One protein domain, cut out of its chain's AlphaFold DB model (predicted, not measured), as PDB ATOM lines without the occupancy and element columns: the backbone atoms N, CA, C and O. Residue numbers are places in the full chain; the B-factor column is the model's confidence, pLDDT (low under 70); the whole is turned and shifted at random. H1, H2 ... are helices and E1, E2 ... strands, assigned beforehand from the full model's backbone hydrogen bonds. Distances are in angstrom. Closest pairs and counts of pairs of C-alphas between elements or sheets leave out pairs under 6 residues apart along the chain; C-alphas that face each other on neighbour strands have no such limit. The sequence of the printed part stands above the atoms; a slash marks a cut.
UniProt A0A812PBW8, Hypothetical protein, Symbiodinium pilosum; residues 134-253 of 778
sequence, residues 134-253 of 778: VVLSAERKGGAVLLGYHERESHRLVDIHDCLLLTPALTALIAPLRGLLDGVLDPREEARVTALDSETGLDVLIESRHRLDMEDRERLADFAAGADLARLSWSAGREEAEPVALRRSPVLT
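This is residues 134 to 253 of the 778 residues of the protein "Hypothetical protein" of Symbiodinium pilosum (UniProt A0A812PBW8). One strongly twisted sheet of seven strands has helices H1 and H2 over one face, in two layers, and curls round H1. The printed part has 120 residues, with two named helices and seven named strands in the order E1 E2 E3 H1 E4 E5 H2 E6 E7. The mixed sheet runs E3 E2 E1 E4 E5 E6 E7; the class is mixed, helices and strands. It is compact, radius of gyration of the C-alphas 13.7 A, spanning 37 by 35 by 25 A.

E1, residues 134 to 141, E2, 144 to 150, and E3, 157 to 159, form a meander, each strand the antiparallel neighbour of the one before; N 139 and O 146 are 3.0 A apart, N 158 and O 149 2.8 A. H1, residues 168 to 182, is on the sheet; its closest C-alphas to E2 are Asp 182 and Val 145, 5.5 A. E4, residues 190 to 198, is antiparallel to E1, with N 136 and O 193 2.8 A apart. E4 forms a hairpin with E5, residues 201 to 208; N 194 and O 205 are 2.9 A apart. E5, H2, residues 214 to 226, and E6, 231 to 236, form a strand-helix-strand unit, two parallel strands joined through a helix, with a right-handed crossover; N 204 and O 231 are 2.9 A apart. E6 forms a hairpin with E7, residues 242 to 246; N 232 and O 245 are 2.8 A apart. H2, on the same face as H1, has a height over the sheet of 9.3 A. H1, with residue 180 alone, only just touches H2, with 3 pairs of C-alphas within 8 A; the closest are Leu 180 and Phe 223, 7.1 A. Every O i to N i+4 pair is within hydrogen-bond range in H2, 8 of 11 in H1.

E1 begins at C-alpha 134 (35.244, 162.671, 23.502) and is 21.9 A long; H1 is 22.8 A, E4 25.7 A, E5 23.1 A and H2 18.1 A. E7 ends at C-alpha 246 (25.813, 167.573, 7.087).

The C-alphas farthest apart, of Gly 142 and Thr 253, are 42.6 A apart. The printed part has no cut, no link is long, and no printed residue is under 70 in pLDDT.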
ATOM      1  N   VAL A 134      35.867 163.445  22.426       97.44
ATOM      2  CA  VAL A 134      35.244 162.671  23.502       97.44
ATOM      3  C   VAL A 134      34.524 161.440  22.956       97.44
ATOM      4  O   VAL A 134      34.024 161.448  21.837       97.44
ATOM      5  N   VAL A 135      34.499 160.373  23.756       97.44
ATOM      6  CA  VAL A 135      33.654 159.197  23.531       97.44
ATOM      7  C   VAL A 135      32.884 158.962  24.824       97.44
ATOM      8  O   VAL A 135      33.491 158.636  25.845       97.44
ATOM      9  N   LEU A 136      31.572 159.167  24.783       97.62
ATOM     10  CA  LEU A 136      30.653 158.947  25.895       97.62
ATOM     11  C   LEU A 136      29.865 157.656  25.665       97.62
ATOM     12  O   LEU A 136      29.632 157.238  24.531       97.62
ATOM     13  N   SER A 137      29.455 157.018  26.754       97.69
ATOM     14  CA  SER A 137      28.464 155.941  26.741       97.69
ATOM     15  C   SER A 137      27.123 156.503  27.198       97.69
ATOM     16  O   SER A 137      27.081 157.344  28.098       97.69
ATOM     17  N   ALA A 138      26.042 156.038  26.585       97.38
ATOM     18  CA  ALA A 138      24.677 156.355  26.960       97.38
ATOM     19  C   ALA A 138      23.884 155.068  27.212       97.38
ATOM     20  O   ALA A 138      24.026 154.096  26.472       97.38
ATOM     21  N   GLU A 139      23.036 155.072  28.237       96.06
ATOM     22  CA  GLU A 139      22.108 153.979  28.547       96.06
ATOM     23  C   GLU A 139      20.733 154.579  28.848       96.06
ATOM     24  O   GLU A 139      20.611 155.426  29.739       96.06
ATOM     25  N   ARG A 140      19.678 154.116  28.164       94.31
ATOM     26  CA  ARG A 140      18.311 154.502  28.527       94.31
ATOM     27  C   ARG A 140      17.733 153.566  29.585       94.31
ATOM     28  O   ARG A 140      17.270 152.461  29.290       94.31
ATOM     29  N   LYS A 141      17.724 154.023  30.836       88.38
ATOM     30  CA  LYS A 141      17.423 153.220  32.026       88.38
ATOM     31  C   LYS A 141      16.410 153.925  32.926       88.38
ATOM     32  O   LYS A 141      16.532 155.104  33.221       88.38
ATOM     33  N   GLY A 142      15.401 153.192  33.401       82.38
ATOM     34  CA  GLY A 142      14.456 153.711  34.401       82.38
ATOM     35  C   GLY A 142      13.574 154.884  33.943       82.38
ATOM     36  O   GLY A 142      12.992 155.543  34.795       82.38
ATOM     37  N   GLY A 143      13.459 155.127  32.632       83.44
ATOM     38  CA  GLY A 143      12.697 156.250  32.073       83.44
ATOM     39  C   GLY A 143      13.508 157.529  31.836       83.44
ATOM     40  O   GLY A 143      12.905 158.556  31.563       83.44
ATOM     41  N   ALA A 144      14.840 157.470  31.931       91.62
ATOM     42  CA  ALA A 144      15.744 158.559  31.565       91.62
ATOM     43  C   ALA A 144      16.972 158.021  30.808       91.62
ATOM     44  O   ALA A 144      17.286 156.829  30.882       91.62
ATOM     45  N   VAL A 145      17.692 158.899  30.109       96.12
ATOM     46  CA  VAL A 145      19.019 158.596  29.553       96.12
ATOM     47  C   VAL A 145      20.105 159.048  30.518       96.12
ATOM     48  O   VAL A 145      20.187 160.223  30.871       96.12
ATOM     49  N   LEU A 146      20.963 158.105  30.900       96.69
ATOM     50  CA  LEU A 146      22.257 158.381  31.514       96.69
ATOM     51  C   LEU A 146      23.272 158.586  30.385       96.69
ATOM     52  O   LEU A 146      23.279 157.805  29.435       96.69
ATOM     53  N   LEU A 147      24.130 159.601  30.481       97.50
ATOM     54  CA  LEU A 147      25.155 159.937  29.495       97.50
ATOM     55  C   LEU A 147      26.464 160.292  30.210       97.50
ATOM     56  O   LEU A 147      26.516 161.251  30.979       97.50
ATOM     57  N   GLY A 148      27.539 159.556  29.932       97.00
ATOM     58  CA  GLY A 148      28.842 159.843  30.525       97.00
ATOM     59  C   GLY A 148      29.858 158.719  30.382       97.00
ATOM     60  O   GLY A 148      30.074 158.195  29.288       97.00
ATOM     61  N   TYR A 149      30.509 158.369  31.491       96.69
ATOM     62  CA  TYR A 149      31.566 157.358  31.537       96.69
ATOM     63  C   TYR A 149      31.214 156.228  32.491       96.69
ATOM     64  O   TYR A 149      30.611 156.442  33.541       96.69
ATOM     65  N   HIS A 150      31.657 155.022  32.155       95.06
ATOM     66  CA  HIS A 150      31.622 153.906  33.086       95.06
ATOM     67  C   HIS A 150      32.471 154.193  34.330       95.06
ATOM     68  O   HIS A 150      33.509 154.861  34.267       95.06
ATOM     69  N   GLU A 151      32.036 153.658  35.464       93.75
ATOM     70  CA  GLU A 151      32.830 153.633  36.684       93.75
ATOM     71  C   GLU A 151      34.094 152.783  36.521       93.75
ATOM     72  O   GLU A 151      34.158 151.868  35.691       93.75
ATOM     73  N   ARG A 152      35.114 153.058  37.344       84.12
ATOM     74  CA  ARG A 152      36.381 152.319  37.295       84.12
ATOM     75  C   ARG A 152      36.139 150.813  37.467       84.12
ATOM     76  O   ARG A 152      35.645 150.369  38.498       84.12
ATOM     77  N   GLU A 153      36.540 150.040  36.456       83.06
ATOM     78  CA  GLU A 153      36.428 148.572  36.416       83.06
ATOM     79  C   GLU A 153      34.992 148.036  36.615       83.06
ATOM     80  O   GLU A 153      34.791 146.934  37.127       83.06
ATOM     81  N   SER A 154      33.990 148.795  36.166       88.88
ATOM     82  CA  SER A 154      32.565 148.491  36.314       88.88
ATOM     83  C   SER A 154      31.798 148.773  35.013       88.88
ATOM     84  O   SER A 154      32.245 149.536  34.163       88.88
ATOM     85  N   HIS A 155      30.624 148.152  34.857       88.62
ATOM     86  CA  HIS A 155      29.661 148.460  33.787       88.62
ATOM     87  C   HIS A 155      28.575 149.451  34.243       88.62
ATOM     88  O   HIS A 155      27.632 149.719  33.505       88.62
ATOM     89  N   ARG A 156      28.661 149.995  35.466       92.56
ATOM     90  CA  ARG A 156      27.760 151.063  35.916       92.56
ATOM     91  C   ARG A 156      28.164 152.372  35.241       92.56
ATOM     92  O   ARG A 156      29.328 152.756  35.301       92.56
ATOM     93  N   LEU A 157      27.207 153.032  34.597       94.81
ATOM     94  CA  LEU A 157      27.393 154.327  33.949       94.81
ATOM     95  C   LEU A 157      27.225 155.460  34.974       94.81
ATOM     96  O   LEU A 157      26.253 155.466  35.731       94.81
ATOM     97  N   VAL A 158      28.165 156.406  34.992       95.94
ATOM     98  CA  VAL A 158      28.046 157.685  35.704       95.94
ATOM     99  C   VAL A 158      27.474 158.703  34.729       95.94
ATOM    100  O   VAL A 158      28.092 158.983  33.700       95.94
ATOM    101  N   ASP A 159      26.305 159.249  35.051       95.62
ATOM    102  CA  ASP A 159      25.731 160.375  34.317       95.62
ATOM    103  C   ASP A 159      26.528 161.642  34.655       95.62
ATOM    104  O   ASP A 159      26.616 162.025  35.822       95.62
ATOM    105  N   ILE A 160      27.155 162.260  33.652       96.00
ATOM    106  CA  ILE A 160      27.974 163.464  33.837       96.00
ATOM    107  C   ILE A 160      27.227 164.688  33.321       96.00
ATOM    108  O   ILE A 160      26.649 164.677  32.236       96.00
ATOM    109  N   HIS A 161      27.262 165.779  34.075       94.44
ATOM    110  CA  HIS A 161      26.663 167.054  33.658       94.44
ATOM    111  C   HIS A 161      27.708 168.070  33.177       94.44
ATOM    112  O   HIS A 161      27.352 169.041  32.520       94.44
ATOM    113  N   ASP A 162      28.982 167.821  33.482       95.00
ATOM    114  CA  ASP A 162      30.132 168.666  33.158       95.00
ATOM    115  C   ASP A 162      31.392 167.777  33.083       95.00
ATOM    116  O   ASP A 162      31.406 166.660  33.613       95.00
ATOM    117  N   CYS A 163      32.455 168.245  32.433       96.81
ATOM    118  CA  CYS A 163      33.753 167.590  32.399       96.81
ATOM    119  C   CYS A 163      34.878 168.612  32.175       96.81
ATOM    120  O   CYS A 163      35.126 169.028  31.045       96.81
ATOM    121  N   LEU A 164      35.645 168.906  33.234       96.75
ATOM    122  CA  LEU A 164      36.765 169.868  33.245       96.75
ATOM    123  C   LEU A 164      37.862 169.626  32.188       96.75
ATOM    124  O   LEU A 164      38.737 170.468  32.006       96.75
ATOM    125  N   LEU A 165      37.881 168.471  31.519       97.38
ATOM    126  CA  LEU A 165      38.834 168.188  30.446       97.38
ATOM    127  C   LEU A 165      38.367 168.691  29.075       97.38
ATOM    128  O   LEU A 165      39.222 168.981  28.242       97.38
ATOM    129  N   LEU A 166      37.057 168.742  28.819       98.19
ATOM    130  CA  LEU A 166      36.487 169.003  27.493       98.19
ATOM    131  C   LEU A 166      36.565 170.479  27.105       98.19
ATOM    132  O   LEU A 166      36.596 171.355  27.966       98.19
ATOM    133  N   THR A 167      36.564 170.756  25.801       98.50
ATOM    134  CA  THR A 167      36.362 172.126  25.316       98.50
ATOM    135  C   THR A 167      34.972 172.645  25.715       98.50
ATOM    136  O   THR A 167      34.037 171.846  25.849       98.50
ATOM    137  N   PRO A 168      34.779 173.973  25.854       97.81
ATOM    138  CA  PRO A 168      33.480 174.543  26.216       97.81
ATOM    139  C   PRO A 168      32.331 174.108  25.296       97.81
ATOM    140  O   PRO A 168      31.228 173.857  25.777       97.81
ATOM    141  N   ALA A 169      32.589 173.950  23.991       98.06
ATOM    142  CA  ALA A 169      31.592 173.497  23.022       98.06
ATOM    143  C   ALA A 169      31.146 172.042  23.269       98.06
ATOM    144  O   ALA A 169      29.950 171.749  23.253       98.06
ATOM    145  N   LEU A 170      32.083 171.135  23.575       98.38
ATOM    146  CA  LEU A 170      31.754 169.748  23.924       98.38
ATOM    147  C   LEU A 170      31.068 169.629  25.287       98.38
ATOM    148  O   LEU A 170      30.167 168.806  25.431       98.38
ATOM    149  N   THR A 171      31.445 170.453  26.267       97.94
ATOM    150  CA  THR A 171      30.747 170.524  27.560       97.94
ATOM    151  C   THR A 171      29.302 170.989  27.378       97.94
ATOM    152  O   THR A 171      28.378 170.342  27.875       97.94
ATOM    153  N   ALA A 172      29.081 172.051  26.596       97.81
ATOM    154  CA  ALA A 172      27.747 172.570  26.293       97.81
ATOM    155  C   ALA A 172      26.854 171.557  25.546       97.81
ATOM    156  O   ALA A 172      25.636 171.579  25.720       97.81
ATOM    157  N   LEU A 173      27.437 170.637  24.767       98.06
ATOM    158  CA  LEU A 173      26.703 169.591  24.045       98.06
ATOM    159  C   LEU A 173      26.095 168.512  24.967       98.06
ATOM    160  O   LEU A 173      25.102 167.892  24.586       98.06
ATOM    161  N   ILE A 174      26.634 168.284  26.175       97.56
ATOM    162  CA  ILE A 174      26.248 167.150  27.043       97.56
ATOM    163  C   ILE A 174      24.747 167.159  27.385       97.56
ATOM    164  O   ILE A 174      24.078 166.127  27.284       97.56
ATOM    165  N   ALA A 175      24.198 168.300  27.807       97.06
ATOM    166  CA  ALA A 175      22.791 168.384  28.203       97.06
ATOM    167  C   ALA A 175      21.815 168.274  27.007       97.06
ATOM    168  O   ALA A 175      20.916 167.430  27.083       97.06
ATOM    169  N   PRO A 176      21.998 169.010  25.888       97.69
ATOM    170  CA  PRO A 176      21.211 168.818  24.668       97.69
ATOM    171  C   PRO A 176      21.263 167.382  24.127       97.69
ATOM    172  O   PRO A 176      20.223 166.824  23.782       97.69
ATOM    173  N   LEU A 177      22.445 166.756  24.101       97.75
ATOM    174  CA  LEU A 177      22.630 165.388  23.609       97.75
ATOM    175  C   LEU A 177      21.852 164.360  24.444       97.75
ATOM    176  O   LEU A 177      21.225 163.469  23.879       97.75
ATOM    177  N   ARG A 178      21.822 164.503  25.777       96.75
ATOM    178  CA  ARG A 178      20.970 163.671  26.648       96.75
ATOM    179  C   ARG A 178      19.483 163.823  26.294       96.75
ATOM    180  O   ARG A 178      18.769 162.825  26.260       96.75
ATOM    181  N   GLY A 179      19.038 165.049  26.005       96.25
ATOM    182  CA  GLY A 179      17.662 165.345  25.592       96.25
ATOM    183  C   GLY A 179      17.282 164.723  24.245       96.25
ATOM    184  O   GLY A 179      16.219 164.118  24.140       96.25
ATOM    185  N   LEU A 180      18.169 164.797  23.243       97.31
ATOM    186  CA  LEU A 180      18.001 164.087  21.968       97.31
ATOM    187  C   LEU A 180      17.860 162.577  22.199       97.31
ATOM    188  O   LEU A 180      16.912 161.960  21.718       97.31
ATOM    189  N   LEU A 181      18.803 161.985  22.936       97.12
ATOM    190  CA  LEU A 181      18.868 160.536  23.117       97.12
ATOM    191  C   LEU A 181      17.655 159.975  23.870       97.12
ATOM    192  O   LEU A 181      17.247 158.860  23.568       97.12
ATOM    193  N   ASP A 182      17.037 160.709  24.802       95.12
ATOM    194  CA  ASP A 182      15.808 160.230  25.461       95.12
ATOM    195  C   ASP A 182      14.605 160.155  24.504       95.12
ATOM    196  O   ASP A 182      13.709 159.330  24.695       95.12
ATOM    197  N   GLY A 183      14.618 160.968  23.443       92.88
ATOM    198  CA  GLY A 183      13.607 160.972  22.389       92.88
ATOM    199  C   GLY A 183      13.836 159.977  21.244       92.88
ATOM    200  O   GLY A 183      12.934 159.860  20.424       92.88
ATOM    201  N   VAL A 184      14.995 159.306  21.180       95.38
ATOM    202  CA  VAL A 184      15.383 158.376  20.089       95.38
ATOM    203  C   VAL A 184      15.709 156.969  20.610       95.38
ATOM    204  O   VAL A 184      15.407 155.973  19.965       95.38
ATOM    205  N   LEU A 185      16.323 156.841  21.791       95.38
ATOM    206  CA  LEU A 185      16.733 155.535  22.308       95.38
ATOM    207  C   LEU A 185      15.547 154.724  22.858       95.38
ATOM    208  O   LEU A 185      14.762 155.181  23.701       95.38
ATOM    209  N   ASP A 186      15.485 153.458  22.448       93.12
ATOM    210  CA  ASP A 186      14.565 152.469  23.004       93.12
ATOM    211  C   ASP A 186      14.818 152.213  24.510       93.12
ATOM    212  O   ASP A 186      15.922 152.415  25.030       93.12
ATOM    213  N   PRO A 187      13.822 151.730  25.275       91.94
ATOM    214  CA  PRO A 187      14.033 151.338  26.667       91.94
ATOM    215  C   PRO A 187      15.068 150.205  26.797       91.94
ATOM    216  O   PRO A 187      14.872 149.115  26.258       91.94
ATOM    217  N   ARG A 188      16.121 150.414  27.605       89.69
ATOM    218  CA  ARG A 188      17.305 149.529  27.723       89.69
ATOM    219  C   ARG A 188      18.145 149.448  26.443       89.69
ATOM    220  O   ARG A 188      18.795 148.428  26.185       89.69
ATOM    221  N   GLU A 189      18.100 150.491  25.628       92.81
ATOM    222  CA  GLU A 189      19.069 150.711  24.565       92.81
ATOM    223  C   GLU A 189      20.354 151.327  25.121       92.81
ATOM    224  O   GLU A 189      20.329 152.130  26.059       92.81
ATOM    225  N   GLU A 190      21.471 150.928  24.524       95.25
ATOM    226  CA  GLU A 190      22.786 151.507  24.770       95.25
ATOM    227  C   GLU A 190      23.235 152.233  23.500       95.25
ATOM    228  O   GLU A 190      22.944 151.808  22.377       95.25
ATOM    229  N   ALA A 191      23.965 153.329  23.674       96.81
ATOM    230  CA  ALA A 191      24.627 154.009  22.576       96.81
ATOM    231  C   ALA A 191      26.039 154.442  22.970       96.81
ATOM    232  O   ALA A 191      26.329 154.744  24.130       96.81
ATOM    233  N   ARG A 192      26.927 154.509  21.985       97.81
ATOM    234  CA  ARG A 192      28.208 155.205  22.085       97.81
ATOM    235  C   ARG A 192      28.087 156.505  21.307       97.81
ATOM    236  O   ARG A 192      27.628 156.496  20.172       97.81
ATOM    237  N   VAL A 193      28.503 157.616  21.909       98.31
ATOM    238  CA  VAL A 193      28.569 158.906  21.217       98.31
ATOM    239  C   VAL A 193      30.013 159.357  21.137       98.31
ATOM    240  O   VAL A 193      30.634 159.641  22.160       98.31
ATOM    241  N   THR A 194      30.541 159.439  19.923       98.50
ATOM    242  CA  THR A 194      31.834 160.064  19.654       98.50
ATOM    243  C   THR A 194      31.590 161.483  19.161       98.50
ATOM    244  O   THR A 194      30.896 161.667  18.166       98.50
ATOM    245  N   ALA A 195      32.161 162.482  19.833       98.50
ATOM    246  CA  ALA A 195      32.061 163.880  19.422       98.50
ATOM    247  C   ALA A 195      33.448 164.530  19.301       98.50
ATOM    248  O   ALA A 195      34.339 164.295  20.127       98.50
ATOM    249  N   LEU A 196      33.618 165.339  18.257       98.69
ATOM    250  CA  LEU A 196      34.824 166.085  17.909       98.69
ATOM    251  C   LEU A 196      34.481 167.571  17.765       98.69
ATOM    252  O   LEU A 196      33.594 167.940  17.005       98.69
ATOM    253  N   ASP A 197      35.228 168.414  18.464       98.62
ATOM    254  CA  ASP A 197      35.276 169.859  18.261       98.62
ATOM    255  C   ASP A 197      36.269 170.165  17.133       98.62
ATOM    256  O   ASP A 197      37.486 170.033  17.303       98.62
ATOM    257  N   SER A 198      35.737 170.461  15.945       98.25
ATOM    258  CA  SER A 198      36.520 170.781  14.746       98.25
ATOM    259  C   SER A 198      36.548 172.291  14.499       98.25
ATOM    260  O   SER A 198      35.729 173.035  15.036       98.25
ATOM    261  N   GLU A 199      37.454 172.764  13.643       97.75
ATOM    262  CA  GLU A 199      37.630 174.196  13.332       97.75
ATOM    263  C   GLU A 199      36.373 174.837  12.720       97.75
ATOM    264  O   GLU A 199      36.195 176.053  12.761       97.75
ATOM    265  N   THR A 200      35.481 174.012  12.176       97.81
ATOM    266  CA  THR A 200      34.194 174.399  11.592       97.81
ATOM    267  C   THR A 200      33.002 173.880  12.407       97.81
ATOM    268  O   THR A 200      31.887 173.826  11.896       97.81
ATOM    269  N   GLY A 201      33.197 173.517  13.679       98.00
ATOM    270  CA  GLY A 201      32.142 173.119  14.617       98.00
ATOM    271  C   GLY A 201      32.064 171.615  14.893       98.00
ATOM    272  O   GLY A 201      32.909 170.831  14.457       98.00
ATOM    273  N   LEU A 202      31.039 171.219  15.653       98.62
ATOM    274  CA  LEU A 202      30.956 169.891  16.269       98.62
ATOM    275  C   LEU A 202      30.583 168.786  15.267       98.62
ATOM    276  O   LEU A 202      29.545 168.854  14.610       98.62
ATOM    277  N   ASP A 203      31.409 167.749  15.189       98.75
ATOM    278  CA  ASP A 203      31.143 166.496  14.480       98.75
ATOM    279  C   ASP A 203      30.731 165.416  15.478       98.75
ATOM    280  O   ASP A 203      31.460 165.152  16.435       98.75
ATOM    281  N   VAL A 204      29.572 164.795  15.272       98.75
ATOM    282  CA  VAL A 204      28.993 163.819  16.202       98.75
ATOM    283  C   VAL A 204      28.643 162.533  15.461       98.75
ATOM    284  O   VAL A 204      27.895 162.551  14.490       98.75
ATOM    285  N   LEU A 205      29.134 161.402  15.963       98.50
ATOM    286  CA  LEU A 205      28.709 160.057  15.584       98.50
ATOM    287  C   LEU A 205      27.987 159.409  16.768       98.50
ATOM    288  O   LEU A 205      28.548 159.338  17.863       98.50
ATOM    289  N   ILE A 206      26.778 158.898  16.535       98.50
ATOM    290  CA  ILE A 206      26.029 158.077  17.491       98.50
ATOM    291  C   ILE A 206      25.962 156.639  16.959       98.50
ATOM    292  O   ILE A 206      25.484 156.397  15.854       98.50
ATOM    293  N   GLU A 207      26.441 155.681  17.743       97.81
ATOM    294  CA  GLU A 207      26.444 154.247  17.435       97.81
ATOM    295  C   GLU A 207      25.469 153.541  18.392       97.81
ATOM    296  O   GLU A 207      25.664 153.592  19.607       97.81
ATOM    297  N   SER A 208      24.430 152.877  17.887       96.06
ATOM    298  CA  SER A 208      23.446 152.131  18.698       96.06
ATOM    299  C   SER A 208      22.863 150.961  17.899       96.06
ATOM    300  O   SER A 208      23.038 150.915  16.685       96.06
ATOM    301  N   ARG A 209      22.175 149.990  18.522       94.31
ATOM    302  CA  ARG A 209      21.490 148.922  17.753       94.31
ATOM    303  C   ARG A 209      20.111 149.366  17.246       94.31
ATOM    304  O   ARG A 209      19.527 148.677  16.409       94.31
ATOM    305  N   HIS A 210      19.602 150.486  17.761       93.50
ATOM    306  CA  HIS A 210      18.372 151.111  17.296       93.50
ATOM    307  C   HIS A 210      18.509 151.556  15.827       93.50
ATOM    308  O   HIS A 210      19.547 152.073  15.397       93.50
ATOM    309  N   ARG A 211      17.452 151.315  15.047       93.44
ATOM    310  CA  ARG A 211      17.380 151.619  13.614       93.44
ATOM    311  C   ARG A 211      16.395 152.753  13.397       93.44
ATOM    312  O   ARG A 211      15.198 152.529  13.529       93.44
ATOM    313  N   LEU A 212      16.934 153.902  13.003       95.44
ATOM    314  CA  LEU A 212      16.180 155.127  12.768       95.44
ATOM    315  C   LEU A 212      15.027 154.907  11.785       95.44
ATOM    316  O   LEU A 212      15.232 154.343  10.699       95.44
ATOM    317  N   ASP A 213      13.856 155.440  12.115       95.56
ATOM    318  CA  ASP A 213      12.760 155.655  11.175       95.56
ATOM    319  C   ASP A 213      12.830 157.062  10.534       95.56
ATOM    320  O   ASP A 213      13.926 157.600  10.330       95.56
ATOM    321  N   MET A 214      11.706 157.635  10.095       96.81
ATOM    322  CA  MET A 214      11.696 159.007   9.568       96.81
ATOM    323  C   MET A 214      11.533 160.078  10.648       96.81
ATOM    324  O   MET A 214      12.132 161.140  10.511       96.81
ATOM    325  N   GLU A 215      10.786 159.801  11.717       97.25
ATOM    326  CA  GLU A 215      10.629 160.717  12.845       97.25
ATOM    327  C   GLU A 215      11.971 160.888  13.570       97.25
ATOM    328  O   GLU A 215      12.364 162.011  13.886       97.25
ATOM    329  N   ASP A 216      12.739 159.805  13.739       97.25
ATOM    330  CA  ASP A 216      14.086 159.885  14.316       97.25
ATOM    331  C   ASP A 216      15.035 160.727  13.453       97.25
ATOM    332  O   ASP A 216      15.813 161.530  13.972       97.25
ATOM    333  N   ARG A 217      14.970 160.583  12.120       97.69
ATOM    334  CA  ARG A 217      15.797 161.368  11.187       97.69
ATOM    335  C   ARG A 217      15.433 162.848  11.200       97.69
ATOM    336  O   ARG A 217      16.339 163.679  11.178       97.69
ATOM    337  N   GLU A 218      14.146 163.180  11.284       97.94
ATOM    338  CA  GLU A 218      13.676 164.558  11.463       97.94
ATOM    339  C   GLU A 218      14.175 165.133  12.802       97.94
ATOM    340  O   GLU A 218      14.824 166.180  12.811       97.94
ATOM    341  N   ARG A 219      14.017 164.396  13.913       98.31
ATOM    342  CA  ARG A 219      14.535 164.772  15.248       98.31
ATOM    343  C   ARG A 219      16.051 165.007  15.252       98.31
ATOM    344  O   ARG A 219      16.522 165.975  15.848       98.31
ATOM    345  N   LEU A 220      16.822 164.143  14.590       98.31
ATOM    346  CA  LEU A 220      18.279 164.264  14.466       98.31
ATOM    347  C   LEU A 220      18.684 165.469  13.601       98.31
ATOM    348  O   LEU A 220      19.614 166.192  13.963       98.31
ATOM    349  N   ALA A 221      17.989 165.722  12.490       98.06
ATOM    350  CA  ALA A 221      18.252 166.871  11.626       98.06
ATOM    351  C   ALA A 221      17.928 168.208  12.321       98.06
ATOM    352  O   ALA A 221      18.743 169.137  12.272       98.06
ATOM    353  N   ASP A 222      16.798 168.282  13.028       98.31
ATOM    354  CA  ASP A 222      16.408 169.441  13.836       98.31
ATOM    355  C   ASP A 222      17.386 169.675  14.994       98.31
ATOM    356  O   ASP A 222      17.807 170.810  15.228       98.31
ATOM    357  N   PHE A 223      17.831 168.612  15.674       98.62
ATOM    358  CA  PHE A 223      18.879 168.709  16.693       98.62
ATOM    359  C   PHE A 223      20.194 169.238  16.115       98.62
ATOM    360  O   PHE A 223      20.786 170.158  16.679       98.62
ATOM    361  N   ALA A 224      20.639 168.713  14.969       98.50
ATOM    362  CA  ALA A 224      21.854 169.178  14.309       98.50
ATOM    363  C   ALA A 224      21.767 170.657  13.898       98.50
ATOM    364  O   ALA A 224      22.776 171.361  13.928       98.50
ATOM    365  N   ALA A 225      20.575 171.147  13.542       97.88
ATOM    366  CA  ALA A 225      20.336 172.560  13.279       97.88
ATOM    367  C   ALA A 225      20.315 173.412  14.561       97.88
ATOM    368  O   ALA A 225      20.956 174.461  14.593       97.88
ATOM    369  N   GLY A 226      19.613 172.969  15.608       97.81
ATOM    370  CA  GLY A 226      19.446 173.706  16.865       97.81
ATOM    371  C   GLY A 226      20.703 173.766  17.739       97.81
ATOM    372  O   GLY A 226      20.948 174.783  18.381       97.81
ATOM    373  N   ALA A 227      21.523 172.711  17.727       97.50
ATOM    374  CA  ALA A 227      22.825 172.656  18.399       97.50
ATOM    375  C   ALA A 227      23.996 173.131  17.508       97.50
ATOM    376  O   ALA A 227      25.151 173.019  17.912       97.50
ATOM    377  N   ASP A 228      23.701 173.622  16.297       97.38
ATOM    378  CA  ASP A 228      24.658 174.058  15.270       97.38
ATOM    379  C   ASP A 228      25.839 173.087  15.053       97.38
ATOM    380  O   ASP A 228      27.020 173.452  15.057       97.38
ATOM    381  N   LEU A 229      25.519 171.809  14.848       98.56
ATOM    382  CA  LEU A 229      26.516 170.789  14.533       98.56
ATOM    383  C   LEU A 229      27.063 170.987  13.112       98.56
ATOM    384  O   LEU A 229      26.346 171.393  12.197       98.56
ATOM    385  N   ALA A 230      28.332 170.647  12.903       98.56
ATOM    386  CA  ALA A 230      28.909 170.540  11.569       98.56
ATOM    387  C   ALA A 230      28.344 169.318  10.829       98.56
ATOM    388  O   ALA A 230      27.777 169.437   9.736       98.56
ATOM    389  N   ARG A 231      28.433 168.155  11.481       98.69
ATOM    390  CA  ARG A 231      27.939 166.863  11.000       98.69
ATOM    391  C   ARG A 231      27.335 166.072  12.161       98.69
ATOM    392  O   ARG A 231      27.869 166.079  13.267       98.69
ATOM    393  N   LEU A 232      26.237 165.378  11.881       98.75
ATOM    394  CA  LEU A 232      25.650 164.357  12.738       98.75
ATOM    395  C   LEU A 232      25.478 163.076  11.923       98.75
ATOM    396  O   LEU A 232      24.795 163.068  10.897       98.75
ATOM    397  N   SER A 233      26.104 162.006  12.395       98.44
ATOM    398  CA  SER A 233      26.088 160.682  11.787       98.44
ATOM    399  C   SER A 233      25.516 159.640  12.744       98.44
ATOM    400  O   SER A 233      25.691 159.741  13.960       98.44
ATOM    401  N   TRP A 234      24.879 158.612  12.189       98.06
ATOM    402  CA  TRP A 234      24.361 157.462  12.928       98.06
ATOM    403  C   TRP A 234      24.962 156.162  12.394       98.06
ATOM    404  O   TRP A 234      25.135 156.015  11.189       98.06
ATOM    405  N   SER A 235      25.247 155.197  13.265       96.62
ATOM    406  CA  SER A 235      25.565 153.819  12.874       96.62
ATOM    407  C   SER A 235      24.657 152.843  13.614       96.62
ATOM    408  O   SER A 235      24.606 152.826  14.848       96.62
ATOM    409  N   ALA A 236      23.953 152.008  12.846       92.94
ATOM    410  CA  ALA A 236      23.156 150.906  13.364       92.94
ATOM    411  C   ALA A 236      24.052 149.670  13.598       92.94
ATOM    412  O   ALA A 236      24.257 148.820  12.731       92.94
ATOM    413  N   GLY A 237      24.615 149.563  14.802       81.81
ATOM    414  CA  GLY A 237      25.384 148.411  15.279       81.81
ATOM    415  C   GLY A 237      26.781 148.255  14.664       81.81
ATOM    416  O   GLY A 237      27.776 148.555  15.315       81.81
ATOM    417  N   ARG A 238      26.865 147.684  13.456       75.56
ATOM    418  CA  ARG A 238      28.120 147.500  12.687       75.56
ATOM    419  C   ARG A 238      28.014 148.022  11.249       75.56
ATOM    420  O   ARG A 238      28.885 147.746  10.432       75.56
ATOM    421  N   GLU A 239      26.927 148.713  10.936       84.69
ATOM    422  CA  GLU A 239      26.703 149.335   9.633       84.69
ATOM    423  C   GLU A 239      27.593 150.585   9.487       84.69
ATOM    424  O   GLU A 239      27.990 151.197  10.485       84.69
ATOM    425  N   GLU A 240      27.937 150.957   8.253       88.06
ATOM    426  CA  GLU A 240      28.689 152.190   7.990       88.06
ATOM    427  C   GLU A 240      27.919 153.415   8.520       88.06
ATOM    428  O   GLU A 240      26.688 153.425   8.556       88.06
ATOM    429  N   ALA A 241      28.642 154.438   8.978       93.31
ATOM    430  CA  ALA A 241      28.035 155.624   9.569       93.31
ATOM    431  C   ALA A 241      27.298 156.472   8.513       93.31
ATOM    432  O   ALA A 241      27.934 157.164   7.717       93.31
ATOM    433  N   GLU A 242      25.961 156.487   8.543       93.69
ATOM    434  CA  GLU A 242      25.160 157.352   7.675       93.69
ATOM    435  C   GLU A 242      25.201 158.811   8.173       93.69
ATOM    436  O   GLU A 242      24.911 159.073   9.345       93.69
ATOM    437  N   PRO A 243      25.569 159.802   7.338       95.12
ATOM    438  CA  PRO A 243      25.485 161.214   7.702       95.12
ATOM    439  C   PRO A 243      24.030 161.696   7.617       95.12
ATOM    440  O   PRO A 243      23.571 162.136   6.565       95.12
ATOM    441  N   VAL A 244      23.312 161.632   8.741       97.19
ATOM    442  CA  VAL A 244      21.909 162.073   8.863       97.19
ATOM    443  C   VAL A 244      21.773 163.583   8.629       97.19
ATOM    444  O   VAL A 244      20.812 164.031   8.007       97.19
ATOM    445  N   ALA A 245      22.756 164.372   9.072       97.75
ATOM    446  CA  ALA A 245      22.846 165.793   8.756       97.75
ATOM    447  C   ALA A 245      24.298 166.217   8.503       97.75
ATOM    448  O   ALA A 245      25.185 165.966   9.317       97.75
ATOM    449  N   LEU A 246      24.538 166.924   7.398       97.88
ATOM    450  CA  LEU A 246      25.813 167.573   7.087       97.88
ATOM    451  C   LEU A 246      25.542 169.047   6.773       97.88
ATOM    452  O   LEU A 246      25.119 169.389   5.671       97.88
ATOM    453  N   ARG A 247      25.751 169.919   7.762       97.31
ATOM    454  CA  ARG A 247      25.524 171.370   7.636       97.31
ATOM    455  C   ARG A 247      26.759 172.088   7.095       97.31
ATOM    456  O   ARG A 247      26.636 173.101   6.412       97.31
ATOM    457  N   ARG A 248      27.943 171.561   7.411       97.44
ATOM    458  CA  ARG A 248      29.266 172.044   6.993       97.44
ATOM    459  C   ARG A 248      30.285 170.929   7.212       97.44
ATOM    460  O   ARG A 248      30.157 170.160   8.158       97.44
ATOM    461  N   SER A 249      31.289 170.822   6.347       97.50
ATOM    462  CA  SER A 249      32.360 169.835   6.521       97.50
ATOM    463  C   SER A 249      33.098 170.094   7.840       97.50
ATOM    464  O   SER A 249      33.572 171.220   8.001       97.50
ATOM    465  N   PRO A 250      33.215 169.121   8.763       97.88
ATOM    466  CA  PRO A 250      34.027 169.280   9.965       97.88
ATOM    467  C   PRO A 250      35.506 169.222   9.579       97.88
ATOM    468  O   PRO A 250      35.980 168.187   9.119       97.88
ATOM    469  N   VAL A 251      36.220 170.340   9.689       97.94
ATOM    470  CA  VAL A 251      37.611 170.476   9.236       97.94
ATOM    471  C   VAL A 251      38.563 170.461  10.425       97.94
ATOM    472  O   VAL A 251      38.308 171.083  11.454       97.94
ATOM    473  N   LEU A 252      39.689 169.776  10.250       97.69
ATOM    474  CA  LEU A 252      40.912 169.979  11.016       97.69
ATOM    475  C   LEU A 252      42.041 170.315  10.045       97.69
ATOM    476  O   LEU A 252      42.137 169.706   8.980       97.69
ATOM    477  N   THR A 253      42.913 171.238  10.418       96.06
ATOM    478  CA  THR A 253      44.060 171.639   9.612       96.06
ATOM    479  C   THR A 253      45.329 170.933  10.102       96.06
ATOM    480  O   THR A 253      45.680 170.985  11.283       96.06
TER     481      THR A 253